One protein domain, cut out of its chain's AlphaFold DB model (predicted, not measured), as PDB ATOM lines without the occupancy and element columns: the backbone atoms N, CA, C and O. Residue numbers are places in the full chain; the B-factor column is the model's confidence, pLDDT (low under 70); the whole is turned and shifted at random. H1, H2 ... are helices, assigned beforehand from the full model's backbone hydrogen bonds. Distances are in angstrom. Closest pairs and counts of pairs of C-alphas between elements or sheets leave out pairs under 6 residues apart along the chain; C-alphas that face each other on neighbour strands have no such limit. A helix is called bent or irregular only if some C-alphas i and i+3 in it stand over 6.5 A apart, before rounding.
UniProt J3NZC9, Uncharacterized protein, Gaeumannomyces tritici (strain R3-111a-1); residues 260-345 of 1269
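What this domain is: This is residues 260 to 345 of the 1269 residues of an uncharacterized protein of Gaeumannomyces tritici (strain R3-111a-1) (UniProt J3NZC9). Two helical hairpins, H1 with H2 and H3 with H4, are put together into one small body; H1 and H2 run side by side, while H3 and H4 are splayed more widely. The two hairpins meet where residues 291 to 294 of H2 touch residues 330 to 334 of H4, and a long loop, residues 295 to 305, joins one hairpin to the other. The printed part has 86 residues, with four named helices in the order H1, H2, H3, H4 and no named strand, and its class is all helix. It is compact, with a radius of gyration of the C-alphas of 12.3 A and spans of 36 by 33 by 23 A.

Where its parts are: H1 holds residues 265 to 276 and is 16.6 A long from first to last C-alpha; C-alpha 265 is at (185.891, 204.730, 85.846). H2, residues 281 to 294, measures 19.8 A and ends with C-alpha 294 at (188.437, 195.654, 76.782). H3, residues 306 to 314, measures 12.5 A. H4, residues 321 to 334, measures 20.2 A and ends with C-alpha 334 at (192.666, 191.866, 73.877). The helices are not bent.

How they stand to each other: H1 and H2 form a helical hairpin: they touch, at a shallow tilt of 26 degrees, opposite ways, and their closest C-alphas, those of Trp 274 and Leu 286, are 5.4 A apart. H2 touches H4 with residues 291 to 294 alone, and H4 touches H2 with residues 330 to 334 alone. The closest C-alphas of that pair, those of Leu 294 and His 334, are 6.4 A apart; the tilt is steep, 52 degrees, the same way. H3 and H4 form the second helical hairpin: they touch at a steep tilt of 45 degrees, opposite ways, and the closest C-alphas, those of Val 313 and Arg 324, are 6.5 A apart. H1 is close to H3 but not clearly touching it, with the closest C-alphas, those of Ser 268 and Ala 312, 8.0 A apart. H1 is also close to H4 but not clearly touching it, with the closest C-alphas, those of His 275 and Ser 323, 7.1 A apart. H2 and H3 are apart. The helix packing is mostly crossed, but only just, with 1 of the 3 touching pairs at a shallow tilt. In H1, H2, H3 and H4 every O i to N i+4 pair is within hydrogen-bond range.

The domain as a whole: The two C-alphas farthest apart, those of Gly 280 and Pro 302, are 36.3 A from each other. The printed part has no cut. The link from H1 to H2 is tight, that from H3 to H4 short, and that from H2 to H3 long, with 11 residues. The mean pLDDT of the printed part is 74.7; 19 residues are under 70, among them residues 260 to 264 and 298 to 304.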
ATOM      1  N   VAL A 260     182.521 202.703  76.319       64.81
ATOM      2  CA  VAL A 260     183.564 202.337  77.287       64.81
ATOM      3  C   VAL A 260     184.937 202.732  76.742       64.81
ATOM      4  O   VAL A 260     185.372 202.233  75.708       64.81
ATOM      5  N   SER A 261     185.634 203.615  77.448       68.19
ATOM      6  CA  SER A 261     187.019 204.017  77.186       68.19
ATOM      7  C   SER A 261     188.012 203.221  78.044       68.19
ATOM      8  O   SER A 261     187.709 202.822  79.169       68.19
ATOM      9  N   ILE A 262     189.258 203.070  77.572       68.38
ATOM     10  CA  ILE A 262     190.378 202.530  78.375       68.38
ATOM     11  C   ILE A 262     190.576 203.367  79.658       68.38
ATOM     12  O   ILE A 262     190.983 202.844  80.698       68.38
ATOM     13  N   SER A 263     190.247 204.662  79.610       62.53
ATOM     14  CA  SER A 263     190.333 205.594  80.741       62.53
ATOM     15  C   SER A 263     189.085 205.639  81.642       62.53
ATOM     16  O   SER A 263     189.082 206.396  82.616       62.53
ATOM     17  N   ASP A 264     188.048 204.832  81.385       67.50
ATOM     18  CA  ASP A 264     186.792 204.909  82.138       67.50
ATOM     19  C   ASP A 264     186.876 204.432  83.591       67.50
ATOM     20  O   ASP A 264     187.624 203.524  83.981       67.50
ATOM     21  N   GLY A 265     186.000 205.017  84.417       71.06
ATOM     22  CA  GLY A 265     185.891 204.730  85.846       71.06
ATOM     23  C   GLY A 265     185.608 203.257  86.174       71.06
ATOM     24  O   GLY A 265     186.054 202.775  87.223       71.06
ATOM     25  N   ILE A 266     184.928 202.525  85.288       77.75
ATOM     26  CA  ILE A 266     184.614 201.105  85.485       77.75
ATOM     27  C   ILE A 266     185.794 200.187  85.136       77.75
ATOM     28  O   ILE A 266     186.151 199.355  85.968       77.75
ATOM     29  N   VAL A 267     186.488 200.402  84.008       80.06
ATOM     30  CA  VAL A 267     187.708 199.650  83.633       80.06
ATOM     31  C   VAL A 267     188.755 199.800  84.731       80.06
ATOM     32  O   VAL A 267     189.255 198.817  85.274       80.06
ATOM     33  N   SER A 268     188.987 201.034  85.174       81.19
ATOM     34  CA  SER A 268     189.886 201.326  86.288       81.19
ATOM     35  C   SER A 268     189.414 200.693  87.618       81.19
ATOM     36  O   SER A 268     190.228 200.243  88.429       81.19
ATOM     37  N   TYR A 269     188.102 200.584  87.873       82.69
ATOM     38  CA  TYR A 269     187.602 199.866  89.055       82.69
ATOM     39  C   TYR A 269     187.917 198.365  88.988       82.69
ATOM     40  O   TYR A 269     188.450 197.820  89.959       82.69
ATOM     41  N   VAL A 270     187.656 197.721  87.847       84.62
ATOM     42  CA  VAL A 270     187.914 196.288  87.635       84.62
ATOM     43  C   VAL A 270     189.410 195.988  87.673       84.62
ATOM     44  O   VAL A 270     189.809 195.081  88.392       84.62
ATOM     45  N   VAL A 271     190.265 196.796  87.035       84.31
ATOM     46  CA  VAL A 271     191.735 196.662  87.114       84.31
ATOM     47  C   VAL A 271     192.220 196.715  88.567       84.31
ATOM     48  O   VAL A 271     193.051 195.910  88.993       84.31
ATOM     49  N   LYS A 272     191.670 197.631  89.373       81.00
ATOM     50  CA  LYS A 272     192.002 197.740  90.801       81.00
ATOM     51  C   LYS A 272     191.555 196.510  91.601       81.00
ATOM     52  O   LYS A 272     192.244 196.135  92.548       81.00
ATOM     53  N   ARG A 273     190.409 195.912  91.258       81.81
ATOM     54  CA  ARG A 273     189.871 194.691  91.884       81.81
ATOM     55  C   ARG A 273     190.680 193.460  91.480       81.81
ATOM     56  O   ARG A 273     191.102 192.722  92.361       81.81
ATOM     57  N   TRP A 274     190.948 193.302  90.185       86.12
ATOM     58  CA  TRP A 274     191.773 192.243  89.605       86.12
ATOM     59  C   TRP A 274     193.162 192.219  90.243       86.12
ATOM     60  O   TRP A 274     193.581 191.190  90.755       86.12
ATOM     61  N   HIS A 275     193.826 193.374  90.350       79.81
ATOM     62  CA  HIS A 275     195.125 193.465  91.020       79.81
ATOM     63  C   HIS A 275     195.066 193.124  92.522       79.81
ATOM     64  O   HIS A 275     196.040 192.636  93.090       79.81
ATOM     65  N   ALA A 276     193.942 193.397  93.191       75.31
ATOM     66  CA  ALA A 276     193.771 193.090  94.611       75.31
ATOM     67  C   ALA A 276     193.420 191.613  94.882       75.31
ATOM     68  O   ALA A 276     193.541 191.173  96.032       75.31
ATOM     69  N   ALA A 277     192.969 190.869  93.869       77.06
ATOM     70  CA  ALA A 277     192.634 189.457  93.974       77.06
ATOM     71  C   ALA A 277     193.914 188.601  93.939       77.06
ATOM     72  O   ALA A 277     194.785 188.782  93.091       77.06
ATOM     73  N   ARG A 278     194.051 187.679  94.900       62.94
ATOM     74  CA  ARG A 278     195.145 186.694  94.918       62.94
ATOM     75  C   ARG A 278     194.797 185.547  93.972       62.94
ATOM     76  O   ARG A 278     193.618 185.236  93.841       62.94
ATOM     77  N   GLU A 279     195.815 184.968  93.340       61.44
ATOM     78  CA  GLU A 279     195.707 183.882  92.354       61.44
ATOM     79  C   GLU A 279     194.636 182.840  92.734       61.44
ATOM     80  O   GLU A 279     194.595 182.371  93.871       61.44
ATOM     81  N   GLY A 280     193.735 182.533  91.791       71.19
ATOM     82  CA  GLY A 280     192.583 181.648  91.993       71.19
ATOM     83  C   GLY A 280     191.374 182.009  91.112       71.19
ATOM     84  O   GLY A 280     191.441 182.931  90.294       71.19
ATOM     85  N   ALA A 281     190.248 181.310  91.311       68.62
ATOM     86  CA  ALA A 281     189.019 181.435  90.505       68.62
ATOM     87  C   ALA A 281     188.455 182.871  90.443       68.62
ATOM     88  O   ALA A 281     187.960 183.325  89.414       68.62
ATOM     89  N   ARG A 282     188.605 183.636  91.528       76.50
ATOM     90  CA  ARG A 282     188.178 185.039  91.610       76.50
ATOM     91  C   ARG A 282     188.986 185.975  90.704       76.50
ATOM     92  O   ARG A 282     188.422 186.881  90.095       76.50
ATOM     93  N   THR A 283     190.302 185.770  90.604       79.88
ATOM     94  CA  THR A 283     191.156 186.552  89.696       79.88
ATOM     95  C   THR A 283     190.799 186.256  88.247       79.88
ATOM     96  O   THR A 283     190.739 187.185  87.453       79.88
ATOM     97  N   GLN A 284     190.482 184.998  87.925       80.38
ATOM     98  CA  GLN A 284     190.024 184.595  86.592       80.38
ATOM     99  C   GLN A 284     188.668 185.222  86.236       80.38
ATOM    100  O   GLN A 284     188.517 185.730  85.129       80.38
ATOM    101  N   ALA A 285     187.715 185.275  87.173       79.81
ATOM    102  CA  ALA A 285     186.431 185.949  86.963       79.81
ATOM    103  C   ALA A 285     186.605 187.460  86.704       79.81
ATOM    104  O   ALA A 285     186.094 187.997  85.723       79.81
ATOM    105  N   LEU A 286     187.402 188.151  87.527       83.69
ATOM    106  CA  LEU A 286     187.704 189.578  87.344       83.69
ATOM    107  C   LEU A 286     188.500 189.863  86.064       83.69
ATOM    108  O   LEU A 286     188.278 190.889  85.419       83.69
ATOM    109  N   GLU A 287     189.404 188.962  85.680       84.19
ATOM    110  CA  GLU A 287     190.115 189.016  84.403       84.19
ATOM    111  C   GLU A 287     189.139 188.832  83.237       84.19
ATOM    112  O   GLU A 287     189.192 189.605  82.287       84.19
ATOM    113  N   ALA A 288     188.171 187.917  83.336       82.50
ATOM    114  CA  ALA A 288     187.117 187.752  82.340       82.50
ATOM    115  C   ALA A 288     186.244 189.013  82.204       82.50
ATOM    116  O   ALA A 288     185.965 189.435  81.079       82.50
ATOM    117  N   HIS A 289     185.875 189.676  83.309       82.44
ATOM    118  CA  HIS A 289     185.184 190.974  83.261       82.44
ATOM    119  C   HIS A 289     186.048 192.067  82.621       82.44
ATOM    120  O   HIS A 289     185.539 192.852  81.820       82.44
ATOM    121  N   LEU A 290     187.350 192.109  82.923       84.88
ATOM    122  CA  LEU A 290     188.282 193.061  82.316       84.88
ATOM    123  C   LEU A 290     188.417 192.822  80.810       84.88
ATOM    124  O   LEU A 290     188.238 193.750  80.030       84.88
ATOM    125  N   VAL A 291     188.663 191.582  80.389       81.94
ATOM    126  CA  VAL A 291     188.738 191.186  78.976       81.94
ATOM    127  C   VAL A 291     187.426 191.502  78.257       81.94
ATOM    128  O   VAL A 291     187.444 191.981  77.124       81.94
ATOM    129  N   ARG A 292     186.282 191.295  78.916       78.31
ATOM    130  CA  ARG A 292     184.964 191.644  78.380       78.31
ATOM    131  C   ARG A 292     184.823 193.146  78.148       78.31
ATOM    132  O   ARG A 292     184.379 193.527  77.072       78.31
ATOM    133  N   LEU A 293     185.232 193.979  79.106       78.50
ATOM    134  CA  LEU A 293     185.234 195.438  78.957       78.50
ATOM    135  C   LEU A 293     186.219 195.901  77.871       78.50
ATOM    136  O   LEU A 293     185.852 196.735  77.054       78.50
ATOM    137  N   LEU A 294     187.423 195.320  77.797       78.31
ATOM    138  CA  LEU A 294     188.437 195.654  76.782       78.31
ATOM    139  C   LEU A 294     187.987 195.318  75.351       78.31
ATOM    140  O   LEU A 294     188.353 196.021  74.414       78.31
ATOM    141  N   ARG A 295     187.162 194.277  75.177       75.31
ATOM    142  CA  ARG A 295     186.549 193.918  73.884       75.31
ATOM    143  C   ARG A 295     185.413 194.859  73.458       75.31
ATOM    144  O   ARG A 295     185.046 194.826  72.288       75.31
ATOM    145  N   LEU A 296     184.850 195.643  74.384       72.31
ATOM    146  CA  LEU A 296     183.767 196.611  74.133       72.31
ATOM    147  C   LEU A 296     184.272 198.014  73.767       72.31
ATOM    148  O   LEU A 296     183.472 198.890  73.459       72.31
ATOM    149  N   ILE A 297     185.587 198.223  73.790       71.00
ATOM    150  CA  ILE A 297     186.229 199.464  73.356       71.00
ATOM    151  C   ILE A 297     186.182 199.471  71.819       71.00
ATOM    152  O   ILE A 297     186.974 198.775  71.178       71.00
ATOM    153  N   ASP A 298     185.171 200.137  71.239       60.56
ATOM    154  CA  ASP A 298     184.739 199.871  69.859       60.56
ATOM    155  C   ASP A 298     185.399 200.715  68.745       60.56
ATOM    156  O   ASP A 298     185.712 201.899  68.872       60.56
ATOM    157  N   ARG A 299     185.551 199.967  67.648       52.75
ATOM    158  CA  ARG A 299     185.966 200.094  66.238       52.75
ATOM    159  C   ARG A 299     186.428 201.393  65.567       52.75
ATOM    160  O   ARG A 299     187.224 201.237  64.644       52.75
ATOM    161  N   ASP A 300     186.039 202.594  65.991       46.53
ATOM    162  CA  ASP A 300     186.146 203.785  65.117       46.53
ATOM    163  C   ASP A 300     186.991 204.946  65.671       46.53
ATOM    164  O   ASP A 300     187.020 206.018  65.073       46.53
ATOM    165  N   HIS A 301     187.714 204.769  66.784       48.84
ATOM    166  CA  HIS A 301     188.656 205.790  67.264       48.84
ATOM    167  C   HIS A 301     190.081 205.527  66.730       48.84
ATOM    168  O   HIS A 301     190.792 204.693  67.300       48.84
ATOM    169  N   PRO A 302     190.560 206.253  65.698       49.88
ATOM    170  CA  PRO A 302     191.904 206.094  65.123       49.88
ATOM    171  C   PRO A 302     193.055 206.546  66.049       49.88
ATOM    172  O   PRO A 302     194.181 206.708  65.595       49.88
ATOM    173  N   THR A 303     192.799 206.773  67.341       52.84
ATOM    174  CA  THR A 303     193.720 207.460  68.261       52.84
ATOM    175  C   THR A 303     194.248 206.600  69.411       52.84
ATOM    176  O   THR A 303     194.953 207.140  70.250       52.84
ATOM    177  N   THR A 304     193.919 205.302  69.509       63.78
ATOM    178  CA  THR A 304     194.428 204.462  70.617       63.78
ATOM    179  C   THR A 304     195.885 204.071  70.365       63.78
ATOM    180  O   THR A 304     196.158 203.089  69.677       63.78
ATOM    181  N   SER A 305     196.810 204.845  70.931       72.25
ATOM    182  CA  SER A 305     198.262 204.672  70.788       72.25
ATOM    183  C   SER A 305     198.872 203.859  71.938       72.25
ATOM    184  O   SER A 305     198.259 203.683  72.999       72.25
ATOM    185  N   ILE A 306     200.128 203.419  71.789       75.19
ATOM    186  CA  ILE A 306     200.906 202.814  72.896       75.19
ATOM    187  C   ILE A 306     200.991 203.778  74.099       75.19
ATOM    188  O   ILE A 306     201.002 203.357  75.259       75.19
ATOM    189  N   ASN A 307     200.975 205.089  73.847       75.44
ATOM    190  CA  ASN A 307     200.979 206.117  74.883       75.44
ATOM    191  C   ASN A 307     199.674 206.151  75.711       75.44
ATOM    192  O   ASN A 307     199.711 206.438  76.910       75.44
ATOM    193  N   ASP A 308     198.521 205.800  75.136       75.56
ATOM    194  CA  ASP A 308     197.256 205.732  75.884       75.56
ATOM    195  C   ASP A 308     197.187 204.500  76.793       75.56
ATOM    196  O   ASP A 308     196.666 204.581  77.911       75.56
ATOM    197  N   LEU A 309     197.819 203.393  76.383       77.88
ATOM    198  CA  LEU A 309     198.040 202.235  77.254       77.88
ATOM    199  C   LEU A 309     198.919 202.609  78.447       77.88
ATOM    200  O   LEU A 309     198.571 202.309  79.593       77.88
ATOM    201  N   TYR A 310     200.027 203.312  78.187       80.12
ATOM    202  CA  TYR A 310     200.908 203.824  79.233       80.12
ATOM    203  C   TYR A 310     200.130 204.687  80.242       80.12
ATOM    204  O   TYR A 310     200.185 204.426  81.446       80.12
ATOM    205  N   ARG A 311     199.320 205.650  79.780       78.75
ATOM    206  CA  ARG A 311     198.484 206.500  80.654       78.75
ATOM    207  C   ARG A 311     197.511 205.691  81.519       78.75
ATOM    208  O   ARG A 311     197.387 205.963  82.714       78.75
ATOM    209  N   ALA A 312     196.848 204.690  80.944       78.31
ATOM    210  CA  ALA A 312     195.879 203.858  81.653       78.31
ATOM    211  C   ALA A 312     196.525 202.969  82.727       78.31
ATOM    212  O   ALA A 312     196.013 202.855  83.843       78.31
ATOM    213  N   VAL A 313     197.689 202.390  82.433       80.44
ATOM    214  CA  VAL A 313     198.465 201.592  83.396       80.44
ATOM    215  C   VAL A 313     198.969 202.478  84.537       80.44
ATOM    216  O   VAL A 313     198.851 202.124  85.716       80.44
ATOM    217  N   MET A 314     199.459 203.675  84.208       77.56
ATOM    218  CA  MET A 314     199.986 204.626  85.190       77.56
ATOM    219  C   MET A 314     198.907 205.278  86.065       77.56
ATOM    220  O   MET A 314     199.217 205.742  87.168       77.56
ATOM    221  N   ALA A 315     197.629 205.236  85.667       75.25
ATOM    222  CA  ALA A 315     196.510 205.640  86.524       75.25
ATOM    223  C   ALA A 315     196.435 204.807  87.826       75.25
ATOM    224  O   ALA A 315     195.919 205.266  88.852       75.25
ATOM    225  N   HIS A 316     197.015 203.602  87.834       74.19
ATOM    226  CA  HIS A 316     197.042 202.681  88.968       74.19
ATOM    227  C   HIS A 316     198.359 202.740  89.755       74.19
ATOM    228  O   HIS A 316     199.116 201.772  89.823       74.19
ATOM    229  N   LYS A 317     198.598 203.859  90.456       66.75
ATOM    230  CA  LYS A 317     199.850 204.134  91.200       66.75
ATOM    231  C   LYS A 317     200.331 203.014  92.142       66.75
ATOM    232  O   LYS A 317     201.529 202.855  92.323       66.75
ATOM    233  N   ARG A 318     199.416 202.237  92.743       66.56
ATOM    234  CA  ARG A 318     199.741 201.161  93.711       66.56
ATOM    235  C   ARG A 318     200.108 199.820  93.076       66.56
ATOM    236  O   ARG A 318     200.496 198.912  93.801       66.56
ATOM    237  N   MET A 319     199.927 199.681  91.767       77.50
ATOM    238  CA  MET A 319     200.228 198.444  91.063       77.50
ATOM    239  C   MET A 319     201.740 198.240  91.002       77.50
ATOM    240  O   MET A 319     202.464 199.156  90.613       77.50
ATOM    241  N   GLY A 320     202.201 197.056  91.405       74.88
ATOM    242  CA  GLY A 320     203.613 196.693  91.336       74.88
ATOM    243  C   GLY A 320     204.092 196.463  89.894       74.88
ATOM    244  O   GLY A 320     203.262 196.207  89.016       74.88
ATOM    245  N   PRO A 321     205.413 196.505  89.649       78.75
ATOM    246  CA  PRO A 321     205.985 196.406  88.304       78.75
ATOM    247  C   PRO A 321     205.552 195.148  87.528       78.75
ATOM    248  O   PRO A 321     205.061 195.255  86.408       78.75
ATOM    249  N   SER A 322     205.574 193.972  88.164       79.00
ATOM    250  CA  SER A 322     205.161 192.703  87.539       79.00
ATOM    251  C   SER A 322     203.672 192.662  87.166       79.00
ATOM    252  O   SER A 322     203.289 192.080  86.154       79.00
ATOM    253  N   SER A 323     202.805 193.306  87.955       81.00
ATOM    254  CA  SER A 323     201.377 193.408  87.628       81.00
ATOM    255  C   SER A 323     201.117 194.401  86.495       81.00
ATOM    256  O   SER A 323     200.213 194.167  85.698       81.00
ATOM    257  N   ARG A 324     201.912 195.479  86.395       84.81
ATOM    258  CA  ARG A 324     201.851 196.416  85.261       84.81
ATOM    259  C   ARG A 324     202.276 195.734  83.967       84.81
ATOM    260  O   ARG A 324     201.582 195.883  82.971       84.81
ATOM    261  N   HIS A 325     203.339 194.930  84.016       82.56
ATOM    262  CA  HIS A 325     203.773 194.084  82.901       82.56
ATOM    263  C   HIS A 325     202.647 193.151  82.424       82.56
ATOM    264  O   HIS A 325     202.274 193.181  81.253       82.56
ATOM    265  N   LYS A 326     201.995 192.423  83.346       82.75
ATOM    266  CA  LYS A 326     200.847 191.553  83.019       82.75
ATOM    267  C   LYS A 326     199.637 192.330  82.471       82.75
ATOM    268  O   LYS A 326     198.967 191.852  81.560       82.75
ATOM    269  N   LEU A 327     199.346 193.523  82.995       85.38
ATOM    270  CA  LEU A 327     198.242 194.360  82.512       85.38
ATOM    271  C   LEU A 327     198.500 194.899  81.098       85.38
ATOM    272  O   LEU A 327     197.597 194.868  80.267       85.38
ATOM    273  N   ILE A 328     199.725 195.355  80.816       83.25
ATOM    274  CA  ILE A 328     200.134 195.791  79.473       83.25
ATOM    275  C   ILE A 328     200.007 194.626  78.490       83.25
ATOM    276  O   ILE A 328     199.446 194.801  77.411       83.25
ATOM    277  N   ARG A 329     200.429 193.421  78.893       83.44
ATOM    278  CA  ARG A 329     200.226 192.196  78.114       83.44
ATOM    279  C   ARG A 329     198.737 191.947  77.820       83.44
ATOM    280  O   ARG A 329     198.381 191.759  76.664       83.44
ATOM    281  N   LEU A 330     197.844 192.041  78.814       83.31
ATOM    282  CA  LEU A 330     196.387 191.894  78.610       83.31
ATOM    283  C   LEU A 330     195.792 192.960  77.673       83.31
ATOM    284  O   LEU A 330     194.922 192.646  76.859       83.31
ATOM    285  N   PHE A 331     196.251 194.210  77.768       83.62
ATOM    286  CA  PHE A 331     195.827 195.287  76.870       83.62
ATOM    287  C   PHE A 331     196.245 195.007  75.424       83.62
ATOM    288  O   PHE A 331     195.406 195.071  74.525       83.62
ATOM    289  N   LEU A 332     197.506 194.633  75.204       78.25
ATOM    290  CA  LEU A 332     198.030 194.334  73.871       78.25
ATOM    291  C   LEU A 332     197.420 193.062  73.267       78.25
ATOM    292  O   LEU A 332     197.238 192.999  72.056       78.25
ATOM    293  N   LEU A 333     197.021 192.090  74.091       81.94
ATOM    294  CA  LEU A 333     196.365 190.862  73.636       81.94
ATOM    295  C   LEU A 333     194.897 191.062  73.231       81.94
ATOM    296  O   LEU A 333     194.436 190.457  72.261       81.94
ATOM    297  N   HIS A 334     194.133 191.862  73.982       81.00
ATOM    298  CA  HIS A 334     192.666 191.866  73.877       81.00
ATOM    299  C   HIS A 334     192.061 193.114  73.232       81.00
ATOM    300  O   HIS A 334     190.918 193.047  72.771       81.00
ATOM    301  N   ILE A 335     192.805 194.220  73.140       77.62
ATOM    302  CA  ILE A 335     192.375 195.400  72.382       77.62
ATOM    303  C   ILE A 335     192.564 195.117  70.890       77.62
ATOM    304  O   ILE A 335     193.618 194.654  70.448       77.62
ATOM    305  N   LYS A 336     191.528 195.402  70.094       71.62
ATOM    306  CA  LYS A 336     191.432 194.992  68.684       71.62
ATOM    307  C   LYS A 336     192.588 195.494  67.795       71.62
ATOM    308  O   LYS A 336     192.895 194.805  66.828       71.62
ATOM    309  N   ILE A 337     193.211 196.633  68.123       69.06
ATOM    310  CA  ILE A 337     194.265 197.282  67.317       69.06
ATOM    311  C   ILE A 337     195.669 196.664  67.487       69.06
ATOM    312  O   ILE A 337     196.462 196.736  66.557       69.06
ATOM    313  N   PHE A 338     195.977 196.035  68.632       73.75
ATOM    314  CA  PHE A 338     197.321 195.513  68.932       73.75
ATOM    315  C   PHE A 338     197.426 194.000  68.657       73.75
ATOM    316  O   PHE A 338     198.184 193.588  67.787       73.75
ATOM    317  N   ARG A 339     196.626 193.165  69.335       73.44
ATOM    318  CA  ARG A 339     196.519 191.698  69.151       73.44
ATOM    319  C   ARG A 339     197.858 190.937  69.028       73.44
ATOM    320  O   ARG A 339     197.982 190.041  68.189       73.44
ATOM    321  N   PHE A 340     198.842 191.250  69.870       72.50
ATOM    322  CA  PHE A 340     200.112 190.509  69.945       72.50
ATOM    323  C   PHE A 340     200.543 190.260  71.395       72.50
ATOM    324  O   PHE A 340     200.081 190.945  72.311       72.50
ATOM    325  N   ASP A 341     201.421 189.273  71.599       76.94
ATOM    326  CA  ASP A 341     201.990 188.943  72.910       76.94
ATOM    327  C   ASP A 341     203.431 189.468  73.041       76.94
ATOM    328  O   ASP A 341     204.270 189.183  72.190       76.94
ATOM    329  N   ILE A 342     203.734 190.215  74.114       70.69
ATOM    330  CA  ILE A 342     205.093 190.729  74.377       70.69
ATOM    331  C   ILE A 342     206.072 189.594  74.744       70.69
ATOM    332  O   ILE A 342     207.285 189.734  74.588       70.69
ATOM    333  N   GLU A 343     205.570 188.473  75.267       70.31
ATOM    334  CA  GLU A 343     206.409 187.388  75.793       70.31
ATOM    335  C   GLU A 343     206.758 186.315  74.750       70.31
ATOM    336  O   GLU A 343     207.615 185.476  75.023       70.31
ATOM    337  N   ASP A 344     206.153 186.361  73.558       72.38
ATOM    338  CA  ASP A 344     206.383 185.389  72.486       72.38
ATOM    339  C   ASP A 344     207.504 185.851  71.524       72.38
ATOM    340  O   ASP A 344     207.304 186.789  70.741       72.38
ATOM    341  N   PRO A 345     208.683 185.193  71.527       58.81
ATOM    342  CA  PRO A 345     209.825 185.574  70.693       58.81
ATOM    343  C   PRO A 345     209.613 185.306  69.192       58.81
ATOM    344  O   PRO A 345     210.374 185.809  68.363       58.81
TER     345      PRO A 345